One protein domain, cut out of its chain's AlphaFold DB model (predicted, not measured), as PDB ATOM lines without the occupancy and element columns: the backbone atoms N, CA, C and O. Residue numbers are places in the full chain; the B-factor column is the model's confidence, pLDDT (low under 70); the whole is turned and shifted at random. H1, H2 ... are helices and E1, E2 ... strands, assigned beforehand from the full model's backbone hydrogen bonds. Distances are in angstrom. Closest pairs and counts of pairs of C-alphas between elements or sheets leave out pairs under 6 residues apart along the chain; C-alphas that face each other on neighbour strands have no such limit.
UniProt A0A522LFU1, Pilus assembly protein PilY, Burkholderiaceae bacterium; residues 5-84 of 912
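Overview. This is residues 5 to 84 of the 912 residues of the protein "Pilus assembly protein PilY" of Burkholderiaceae bacterium (UniProt A0A522LFU1). A small head with a two-stranded arm: in the head, helix H3 packs on the short hairpin E2 and E3, with the one-turn helices H1 and H2 nearby, while E1 and E4, near the two ends of the printed part, pair as an arm that makes the length. A loop of residues 55 to 68 joins the strands of the head's hairpin. The printed part has 80 residues, with three named helices and four named strands in the order E1, H1, H2, H3, E2, E3, E4; under half of the residues, 39, are in named elements, and the class is mixed, helices and strands. Both sheets, E1 - E4 and E2 - E3, are antiparallel. The whole is only just compact, close to loose, with a radius of gyration of the C-alphas of 13.6 A, and only just elongated, with spans of 46 by 23 by 22 A.

Arrangement. E1, residues 5 to 8, and E4, residues 78 to 83, are antiparallel neighbours at 177 degrees; N 5 and O 82 are within hydrogen-bond range at 2.8 A, as are N 7 and O 80 at 2.8 A. H1, residues 15 to 18, is close to but not clearly touching H2, residues 25 to 28; their closest C-alphas, of Leu 18 and Tyr 27, are 5.6 A apart. H3, residues 37 to 50, only just touches H1, with residues 40 to 44 alone and 3 pairs of C-alphas within 8 A, the closest being Trp 15 and Val 44 at 6.3 A. The closest C-alphas of H3 and E2, residues 52 to 54, are those of Thr 47 and Tyr 54, 5.1 A apart. E2 and E3, residues 69 to 72, form an antiparallel hairpin at 145 degrees, with N 70 and O 53 at 2.8 A, within hydrogen-bond range. H3 and E4 are apart, as are E1 and E2. Every O i to N i+4 pair in H3 is within hydrogen-bond range; H1 and H2 are too short for such a pair, and of their single O i to N i+3 pairs that of H1 is within range and that of H2 is not.

Along the chain. E1 begins at C-alpha 5, at (146.682, 137.950, 219.125), and is 10.0 A long. H1 measures 5.1 A and H2 5.6 A. H3 runs 20.5 A from C-alpha 37, at (160.611, 163.262, 199.471). E2 is 6.2 A long and E3 8.5 A. E4 is 13.4 A long and ends at C-alpha 83, at (147.810, 131.771, 220.112).

Size, cuts and confidence. The C-alphas farthest apart, of Thr 59 and Leu 84, are 46.9 A apart. The printed part has no cut. The link from E2 to E3, 14 residues, is long. The mean pLDDT of the printed part is 85.6; residue 23 and residues 74 to 75 are under 70.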
ATOM      1  N   ILE A   5     146.906 136.591 218.637       86.62
ATOM      2  CA  ILE A   5     146.682 137.950 219.125       86.62
ATOM      3  C   ILE A   5     147.974 138.383 219.801       86.62
ATOM      4  O   ILE A   5     148.457 137.712 220.713       86.62
ATOM      5  N   SER A   6     148.560 139.480 219.334       84.62
ATOM      6  CA  SER A   6     149.855 139.956 219.814       84.62
ATOM      7  C   SER A   6     149.751 141.397 220.297       84.62
ATOM      8  O   SER A   6     149.190 142.243 219.605       84.62
ATOM      9  N   VAL A   7     150.342 141.670 221.457       84.00
ATOM     10  CA  VAL A   7     150.550 143.021 221.986       84.00
ATOM     11  C   VAL A   7     151.981 143.425 221.691       84.00
ATOM     12  O   VAL A   7     152.921 142.663 221.934       84.00
ATOM     13  N   ARG A   8     152.145 144.619 221.138       80.62
ATOM     14  CA  ARG A   8     153.434 145.156 220.718       80.62
ATOM     15  C   ARG A   8     153.706 146.459 221.464       80.62
ATOM     16  O   ARG A   8     152.778 147.224 221.710       80.62
ATOM     17  N   GLY A   9     154.964 146.674 221.831       74.00
ATOM     18  CA  GLY A   9     155.421 147.858 222.548       74.00
ATOM     19  C   GLY A   9     155.527 149.075 221.643       74.00
ATOM     20  O   GLY A   9     155.160 149.032 220.471       74.00
ATOM     21  N   ALA A  10     156.050 150.168 222.189       71.94
ATOM     22  CA  ALA A  10     156.265 151.383 221.423       71.94
ATOM     23  C   ALA A  10     157.287 151.168 220.298       71.94
ATOM     24  O   ALA A  10     158.307 150.498 220.465       71.94
ATOM     25  N   GLY A  11     157.001 151.767 219.151       70.81
ATOM     26  CA  GLY A  11     157.889 151.836 218.007       70.81
ATOM     27  C   GLY A  11     157.311 152.795 216.985       70.81
ATOM     28  O   GLY A  11     156.100 152.990 216.935       70.81
ATOM     29  N   ASN A  12     158.156 153.471 216.216       70.50
ATOM     30  CA  ASN A  12     157.673 154.353 215.163       70.50
ATOM     31  C   ASN A  12     158.753 154.570 214.103       70.50
ATOM     32  O   ASN A  12     159.712 155.313 214.307       70.50
ATOM     33  N   VAL A  13     158.545 153.929 212.957       79.62
ATOM     34  CA  VAL A  13     159.424 153.984 211.783       79.62
ATOM     35  C   VAL A  13     158.926 154.965 210.720       79.62
ATOM     36  O   VAL A  13     159.411 154.954 209.591       79.62
ATOM     37  N   ASN A  14     157.941 155.815 211.031       84.94
ATOM     38  CA  ASN A  14     157.517 156.847 210.093       84.94
ATOM     39  C   ASN A  14     158.597 157.935 209.956       84.94
ATOM     40  O   ASN A  14     159.422 158.139 210.849       84.94
ATOM     41  N   TRP A  15     158.583 158.655 208.830       87.44
ATOM     42  CA  TRP A  15     159.602 159.668 208.547       87.44
ATOM     43  C   TRP A  15     159.698 160.737 209.643       87.44
ATOM     44  O   TRP A  15     160.793 161.082 210.080       87.44
ATOM     45  N   ALA A  16     158.554 161.229 210.127       85.25
ATOM     46  CA  ALA A  16     158.501 162.258 211.162       85.25
ATOM     47  C   ALA A  16     159.149 161.803 212.481       85.25
ATOM     48  O   ALA A  16     159.746 162.612 213.176       85.25
ATOM     49  N   SER A  17     159.066 160.517 212.819       84.38
ATOM     50  CA  SER A  17     159.688 159.922 214.001       84.38
ATOM     51  C   SER A  17     161.185 159.700 213.812       84.38
ATOM     52  O   SER A  17     161.968 160.053 214.690       84.38
ATOM     53  N   LEU A  18     161.581 159.149 212.661       87.00
ATOM     54  CA  LEU A  18     162.976 158.842 212.339       87.00
ATOM     55  C   LEU A  18     163.839 160.105 212.200       87.00
ATOM     56  O   LEU A  18     164.983 160.118 212.645       87.00
ATOM     57  N   SER A  19     163.282 161.172 211.619       89.06
ATOM     58  CA  SER A  19     163.966 162.460 211.427       89.06
ATOM     59  C   SER A  19     163.840 163.417 212.617       89.06
ATOM     60  O   SER A  19     164.530 164.437 212.665       89.06
ATOM     61  N   SER A  20     162.982 163.116 213.597       83.81
ATOM     62  CA  SER A  20     162.756 164.012 214.728       83.81
ATOM     63  C   SER A  20     163.842 163.878 215.789       83.81
ATOM     64  O   SER A  20     163.953 162.871 216.488       83.81
ATOM     65  N   SER A  21     164.587 164.965 215.978       80.06
ATOM     66  CA  SER A  21     165.551 165.126 217.069       80.06
ATOM     67  C   SER A  21     164.899 165.230 218.452       80.06
ATOM     68  O   SER A  21     165.596 165.110 219.455       80.06
ATOM     69  N   THR A  22     163.579 165.438 218.518       73.94
ATOM     70  CA  THR A  22     162.816 165.513 219.775       73.94
ATOM     71  C   THR A  22     162.159 164.188 220.144       73.94
ATOM     72  O   THR A  22     162.127 163.846 221.320       73.94
ATOM     73  N   LEU A  23     161.658 163.430 219.164       67.69
ATOM     74  CA  LEU A  23     160.995 162.144 219.402       67.69
ATOM     75  C   LEU A  23     162.006 161.007 219.556       67.69
ATOM     76  O   LEU A  23     161.835 160.169 220.434       67.69
ATOM     77  N   ASN A  24     163.054 160.979 218.726       74.19
ATOM     78  CA  ASN A  24     164.110 159.969 218.785       74.19
ATOM     79  C   ASN A  24     165.473 160.611 218.490       74.19
ATOM     80  O   ASN A  24     165.990 160.504 217.371       74.19
ATOM     81  N   PRO A  25     166.095 161.257 219.495       78.06
ATOM     82  CA  PRO A  25     167.364 161.966 219.324       78.06
ATOM     83  C   PRO A  25     168.446 161.080 218.693       78.06
ATOM     84  O   PRO A  25     169.172 161.514 217.800       78.06
ATOM     85  N   SER A  26     168.468 159.802 219.085       79.56
ATOM     86  CA  SER A  26     169.393 158.771 218.609       79.56
ATOM     87  C   SER A  26     169.230 158.399 217.129       79.56
ATOM     88  O   SER A  26     170.141 157.799 216.561       79.56
ATOM     89  N   TYR A  27     168.083 158.706 216.505       86.94
ATOM     90  CA  TYR A  27     167.772 158.344 215.114       86.94
ATOM     91  C   TYR A  27     168.001 159.513 214.159       86.94
ATOM     92  O   TYR A  27     168.477 159.300 213.050       86.94
ATOM     93  N   SER A  28     167.732 160.743 214.606       82.31
ATOM     94  CA  SER A  28     167.704 161.945 213.757       82.31
ATOM     95  C   SER A  28     168.954 162.164 212.890       82.31
ATOM     96  O   SER A  28     168.838 162.612 211.752       82.31
ATOM     97  N   GLY A  29     170.142 161.771 213.369       88.69
ATOM     98  CA  GLY A  29     171.387 161.847 212.594       88.69
ATOM     99  C   GLY A  29     171.395 160.968 211.335       88.69
ATOM    100  O   GLY A  29     171.995 161.347 210.335       88.69
ATOM    101  N   PHE A  30     170.692 159.832 211.353       91.62
ATOM    102  CA  PHE A  30     170.572 158.908 210.219       91.62
ATOM    103  C   PHE A  30     169.573 159.394 209.154       91.62
ATOM    104  O   PHE A  30     169.632 158.929 208.015       91.62
ATOM    105  N   TYR A  31     168.675 160.327 209.502       93.44
ATOM    106  CA  TYR A  31     167.556 160.777 208.663       93.44
ATOM    107  C   TYR A  31     167.473 162.312 208.607       93.44
ATOM    108  O   TYR A  31     166.553 162.908 209.175       93.44
ATOM    109  N   PRO A  32     168.419 162.983 207.929       90.50
ATOM    110  CA  PRO A  32     168.441 164.438 207.866       90.50
ATOM    111  C   PRO A  32     167.208 165.004 207.143       90.50
ATOM    112  O   PRO A  32     166.770 164.493 206.110       90.50
ATOM    113  N   SER A  33     166.675 166.114 207.660       85.88
ATOM    114  CA  SER A  33     165.489 166.798 207.116       85.88
ATOM    115  C   SER A  33     165.688 167.383 205.713       85.88
ATOM    116  O   SER A  33     164.712 167.738 205.057       85.88
ATOM    117  N   SER A  34     166.935 167.463 205.240       87.81
ATOM    118  CA  SER A  34     167.313 167.938 203.905       87.81
ATOM    119  C   SER A  34     167.081 166.922 202.781       87.81
ATOM    120  O   SER A  34     167.251 167.273 201.615       87.81
ATOM    121  N   LEU A  35     166.713 165.674 203.097       90.69
ATOM    122  CA  LEU A  35     166.450 164.643 202.091       90.69
ATOM    123  C   LEU A  35     165.221 164.976 201.238       90.69
ATOM    124  O   LEU A  35     164.216 165.472 201.750       90.69
ATOM    125  N   SER A  36     165.281 164.657 199.942       92.38
ATOM    126  CA  SER A  36     164.131 164.794 199.040       92.38
ATOM    127  C   SER A  36     163.008 163.837 199.450       92.38
ATOM    128  O   SER A  36     163.275 162.775 200.002       92.38
ATOM    129  N   SER A  37     161.747 164.143 199.136       89.50
ATOM    130  CA  SER A  37     160.611 163.262 199.471       89.50
ATOM    131  C   SER A  37     160.783 161.816 198.976       89.50
ATOM    132  O   SER A  37     160.344 160.873 199.633       89.50
ATOM    133  N   THR A  38     161.454 161.627 197.836       91.38
ATOM    134  CA  THR A  38     161.758 160.306 197.266       91.38
ATOM    135  C   THR A  38     162.824 159.566 198.077       91.38
ATOM    136  O   THR A  38     162.684 158.368 198.345       91.38
ATOM    137  N   ASP A  39     163.863 160.273 198.521       90.75
ATOM    138  CA  ASP A  39     164.926 159.694 199.348       90.75
ATOM    139  C   ASP A  39     164.434 159.411 200.767       90.75
ATOM    140  O   ASP A  39     164.774 158.380 201.339       90.75
ATOM    141  N   GLN A  40     163.552 160.261 201.304       93.12
ATOM    142  CA  GLN A  40     162.854 160.027 202.569       93.12
ATOM    143  C   GLN A  40     162.054 158.720 202.519       93.12
ATOM    144  O   GLN A  40     162.204 157.856 203.385       93.12
ATOM    145  N   ALA A  41     161.246 158.531 201.469       88.94
ATOM    146  CA  ALA A  41     160.477 157.304 201.274       88.94
ATOM    147  C   ALA A  41     161.388 156.072 201.127       88.94
ATOM    148  O   ALA A  41     161.103 155.014 201.690       88.94
ATOM    149  N   THR A  42     162.509 156.214 200.415       92.00
ATOM    150  CA  THR A  42     163.508 155.149 200.244       92.00
ATOM    151  C   THR A  42     164.193 154.797 201.564       92.00
ATOM    152  O   THR A  42     164.327 153.618 201.890       92.00
ATOM    153  N   ALA A  43     164.558 155.798 202.365       91.25
ATOM    154  CA  ALA A  43     165.162 155.622 203.677       91.25
ATOM    155  C   ALA A  43     164.221 154.899 204.645       91.25
ATOM    156  O   ALA A  43     164.623 153.914 205.272       91.25
ATOM    157  N   VAL A  44     162.952 155.322 204.716       90.12
ATOM    158  CA  VAL A  44     161.922 154.627 205.507       90.12
ATOM    159  C   VAL A  44     161.759 153.190 205.022       90.12
ATOM    160  O   VAL A  44     161.781 152.269 205.835       90.12
ATOM    161  N   LYS A  45     161.662 152.967 203.707       89.38
ATOM    162  CA  LYS A  45     161.507 151.625 203.128       89.38
ATOM    163  C   LYS A  45     162.684 150.708 203.465       89.38
ATOM    164  O   LYS A  45     162.457 149.565 203.850       89.38
ATOM    165  N   ASN A  46     163.920 151.191 203.346       90.50
ATOM    166  CA  ASN A  46     165.119 150.416 203.675       90.50
ATOM    167  C   ASN A  46     165.183 150.088 205.169       90.50
ATOM    168  O   ASN A  46     165.475 148.953 205.531       90.50
ATOM    169  N   THR A  47     164.817 151.049 206.017       88.69
ATOM    170  CA  THR A  47     164.717 150.864 207.472       88.69
ATOM    171  C   THR A  47     163.673 149.805 207.829       88.69
ATOM    172  O   THR A  47     163.971 148.850 208.541       88.69
ATOM    173  N   CYS A  48     162.463 149.916 207.272       82.00
ATOM    174  CA  CYS A  48     161.372 148.964 207.504       82.00
ATOM    175  C   CYS A  48     161.703 147.560 206.981       82.00
ATOM    176  O   CYS A  48     161.236 146.568 207.528       82.00
ATOM    177  N   LYS A  49     162.491 147.463 205.904       81.88
ATOM    178  CA  LYS A  49     162.849 146.183 205.285       81.88
ATOM    179  C   LYS A  49     163.742 145.329 206.184       81.88
ATOM    180  O   LYS A  49     163.648 144.107 206.120       81.88
ATOM    181  N   THR A  50     164.629 145.950 206.959       82.06
ATOM    182  CA  THR A  50     165.625 145.232 207.769       82.06
ATOM    183  C   THR A  50     165.341 145.290 209.266       82.06
ATOM    184  O   THR A  50     165.815 144.417 209.985       82.06
ATOM    185  N   GLY A  51     164.584 146.285 209.738       82.69
ATOM    186  CA  GLY A  51     164.411 146.560 211.167       82.69
ATOM    187  C   GLY A  51     165.613 147.275 211.800       82.69
ATOM    188  O   GLY A  51     165.683 147.390 213.021       82.69
ATOM    189  N   TYR A  52     166.554 147.776 210.992       89.31
ATOM    190  CA  TYR A  52     167.740 148.516 211.432       89.31
ATOM    191  C   TYR A  52     167.766 149.910 210.806       89.31
ATOM    192  O   TYR A  52     167.322 150.087 209.670       89.31
ATOM    193  N   LEU A  53     168.306 150.899 211.528       91.00
ATOM    194  CA  LEU A  53     168.381 152.276 211.032       91.00
ATOM    195  C   LEU A  53     169.221 152.316 209.750       91.00
ATOM    196  O   LEU A  53     170.409 152.001 209.775       91.00
ATOM    197  N   TYR A  54     168.614 152.692 208.629       94.50
ATOM    198  CA  TYR A  54     169.338 152.931 207.388       94.50
ATOM    199  C   TYR A  54     169.981 154.314 207.454       94.50
ATOM    200  O   TYR A  54     169.272 155.309 207.612       94.50
ATOM    201  N   ASN A  55     171.307 154.394 207.319       95.06
ATOM    202  CA  ASN A  55     171.977 155.685 207.248       95.06
ATOM    203  C   ASN A  55     171.701 156.345 205.890       95.06
ATOM    204  O   ASN A  55     172.403 156.096 204.909       95.06
ATOM    205  N   ALA A  56     170.665 157.183 205.855       93.31
ATOM    206  CA  ALA A  56     170.274 157.971 204.695       93.31
ATOM    207  C   ALA A  56     171.020 159.309 204.608       93.31
ATOM    208  O   ALA A  56     170.822 160.064 203.657       93.31
ATOM    209  N   SER A  57     171.858 159.626 205.597       91.00
ATOM    210  CA  SER A  57     172.714 160.805 205.554       91.00
ATOM    211  C   SER A  57     173.893 160.604 204.595       91.00
ATOM    212  O   SER A  57     174.192 159.498 204.144       91.00
ATOM    213  N   ASN A  58     174.596 161.693 204.300       91.06
ATOM    214  CA  ASN A  58     175.833 161.679 203.526       91.06
ATOM    215  C   ASN A  58     177.095 161.564 204.405       91.06
ATOM    216  O   ASN A  58     178.204 161.688 203.887       91.06
ATOM    217  N   THR A  59     176.952 161.331 205.714       92.19
ATOM    218  CA  THR A  59     178.069 161.216 206.662       92.19
ATOM    219  C   THR A  59     177.998 159.922 207.468       92.19
ATOM    220  O   THR A  59     176.981 159.236 207.521       92.19
ATOM    221  N   THR A  60     179.111 159.543 208.094       91.94
ATOM    222  CA  THR A  60     179.125 158.417 209.033       91.94
ATOM    223  C   THR A  60     178.459 158.844 210.340       91.94
ATOM    224  O   THR A  60     178.937 159.764 211.002       91.94
ATOM    225  N   VAL A  61     177.390 158.155 210.739       90.81
ATOM    226  CA  VAL A  61     176.626 158.450 211.963       90.81
ATOM    227  C   VAL A  61     176.851 157.320 212.956       90.81
ATOM    228  O   VAL A  61     176.584 156.164 212.644       90.81
ATOM    229  N   ASN A  62     177.377 157.627 214.146       88.69
ATOM    230  CA  ASN A  62     177.678 156.636 215.194       88.69
ATOM    231  C   ASN A  62     178.486 155.418 214.688       88.69
ATOM    232  O   ASN A  62     178.215 154.282 215.061       88.69
ATOM    233  N   GLY A  63     179.461 155.652 213.803       90.31
ATOM    234  CA  GLY A  63     180.297 154.597 213.213       90.31
ATOM    235  C   GLY A  63     179.670 153.839 212.034       90.31
ATOM    236  O   GLY A  63     180.316 152.950 211.487       90.31
ATOM    237  N   VAL A  64     178.456 154.197 211.603       91.62
ATOM    238  CA  VAL A  64     177.738 153.567 210.483       91.62
ATOM    239  C   VAL A  64     177.906 154.416 209.216       91.62
ATOM    240  O   VAL A  64     177.444 155.558 209.208       91.62
ATOM    241  N   PRO A  65     178.547 153.920 208.141       95.69
ATOM    242  CA  PRO A  65     178.715 154.676 206.895       95.69
ATOM    243  C   PRO A  65     177.389 154.952 206.159       95.69
ATOM    244  O   PRO A  65     176.421 154.213 206.363       95.69
ATOM    245  N   PRO A  66     177.332 155.961 205.265       95.56
ATOM    246  CA  PRO A  66     176.192 156.181 204.373       95.56
ATOM    247  C   PRO A  66     175.787 154.910 203.621       95.56
ATOM    248  O   PRO A  66     176.636 154.174 203.114       95.56
ATOM    249  N   GLY A  67     174.485 154.639 203.549       93.38
ATOM    250  CA  GLY A  67     173.941 153.473 202.855       93.38
ATOM    251  C   GLY A  67     174.063 152.137 203.600       93.38
ATOM    252  O   GLY A  67     173.608 151.121 203.073       93.38
ATOM    253  N   GLN A  68     174.641 152.118 204.805       95.81
ATOM    254  CA  GLN A  68     174.722 150.935 205.666       95.81
ATOM    255  C   GLN A  68     173.650 150.957 206.765       95.81
ATOM    256  O   GLN A  68     172.981 151.967 206.997       95.81
ATOM    257  N   TYR A  69     173.487 149.817 207.437       94.50
ATOM    258  CA  TYR A  69     172.529 149.644 208.525       94.50
ATOM    259  C   TYR A  69     173.218 149.770 209.882       94.50
ATOM    260  O   TYR A  69     174.282 149.196 210.109       94.50
ATOM    261  N   GLY A  70     172.605 150.550 210.765       89.56
ATOM    262  CA  GLY A  70     173.070 150.800 212.119       89.56
ATOM    263  C   GLY A  70     172.391 149.910 213.160       89.56
ATOM    264  O   GLY A  70     172.054 148.766 212.864       89.56
ATOM    265  N   PRO A  71     172.189 150.417 214.388       85.44
ATOM    266  CA  PRO A  71     171.457 149.717 215.440       85.44
ATOM    267  C   PRO A  71     170.018 149.371 215.038       85.44
ATOM    268  O   PRO A  71     169.425 150.010 214.162       85.44
ATOM    269  N   ALA A  72     169.452 148.363 215.705       83.88
ATOM    270  CA  ALA A  72     168.056 147.986 215.520       83.88
ATOM    271  C   ALA A  72     167.139 149.163 215.879       83.88
ATOM    272  O   ALA A  72     167.369 149.860 216.873       83.88
ATOM    273  N   VAL A  73     166.100 149.383 215.075       81.62
ATOM    274  CA  VAL A  73     165.067 150.361 215.416       81.62
ATOM    275  C   VAL A  73     164.208 149.781 216.534       81.62
ATOM    276  O   VAL A  73     163.991 148.570 216.592       81.62
ATOM    277  N   ALA A  74     163.683 150.636 217.412       69.19
ATOM    278  CA  ALA A  74     162.571 150.261 218.273       69.19
ATOM    279  C   ALA A  74     161.340 150.013 217.382       69.19
ATOM    280  O   ALA A  74     160.556 150.919 217.106       69.19
ATOM    281  N   ASP A  75     161.233 148.795 216.853       67.44
ATOM    282  CA  ASP A  75     160.177 148.359 215.944       67.44
ATOM    283  C   ASP A  75     159.184 147.479 216.701       67.44
ATOM    284  O   ASP A  75     159.293 146.251 216.714       67.44
ATOM    285  N   TYR A  76     158.255 148.144 217.395       73.25
ATOM    286  CA  TYR A  76     157.091 147.544 218.049       73.25
ATOM    287  C   TYR A  76     157.419 146.181 218.704       73.25
ATOM    288  O   TYR A  76     156.905 145.142 218.265       73.25
ATOM    289  N   PRO A  77     158.314 146.127 219.715       73.62
ATOM    290  CA  PRO A  77     158.799 144.861 220.260       73.62
ATOM    291  C   PRO A  77     157.627 144.010 220.748       73.62
ATOM    292  O   PRO A  77     156.660 144.530 221.305       73.62
ATOM    293  N   LEU A  78     157.674 142.697 220.511       77.62
ATOM    294  CA  LEU A  78     156.618 141.806 220.990       77.62
ATOM    295  C   LEU A  78     156.608 141.826 222.522       77.62
ATOM    296  O   LEU A  78     157.588 141.421 223.138       77.62
ATOM    297  N   MET A  79     155.508 142.283 223.119       80.69
ATOM    298  CA  MET A  79     155.337 142.287 224.573       80.69
ATOM    299  C   MET A  79     154.718 140.978 225.042       80.69
ATOM    300  O   MET A  79     155.226 140.330 225.948       80.69
ATOM    301  N   ALA A  80     153.623 140.586 224.396       85.69
ATOM    302  CA  ALA A  80     152.894 139.372 224.717       85.69
ATOM    303  C   ALA A  80     152.225 138.816 223.463       85.69
ATOM    304  O   ALA A  80     151.897 139.548 222.525       85.69
ATOM    305  N   THR A  81     152.003 137.509 223.441       86.94
ATOM    306  CA  THR A  81     151.247 136.860 222.377       86.94
ATOM    307  C   THR A  81     150.416 135.732 222.953       86.94
ATOM    308  O   THR A  81     150.893 134.961 223.779       86.94
ATOM    309  N   SER A  82     149.184 135.611 222.478       87.69
ATOM    310  CA  SER A  82     148.309 134.480 222.755       87.69
ATOM    311  C   SER A  82     147.929 133.832 221.434       87.69
ATOM    312  O   SER A  82     147.524 134.511 220.484       87.69
ATOM    313  N   ARG A  83     148.132 132.517 221.328       86.56
ATOM    314  CA  ARG A  83     147.810 131.771 220.112       86.56
ATOM    315  C   ARG A  83     146.351 131.339 220.168       86.56
ATOM    316  O   ARG A  83     145.925 130.738 221.148       86.56
ATOM    317  N   LEU A  84     145.614 131.626 219.103       82.94
ATOM    318  CA  LEU A  84     144.252 131.141 218.940       82.94
ATOM    319  C   LEU A  84     144.261 129.614 218.764       82.94
ATOM    320  O   LEU A  84     145.259 129.062 218.281       82.94
TER     321      LEU A  84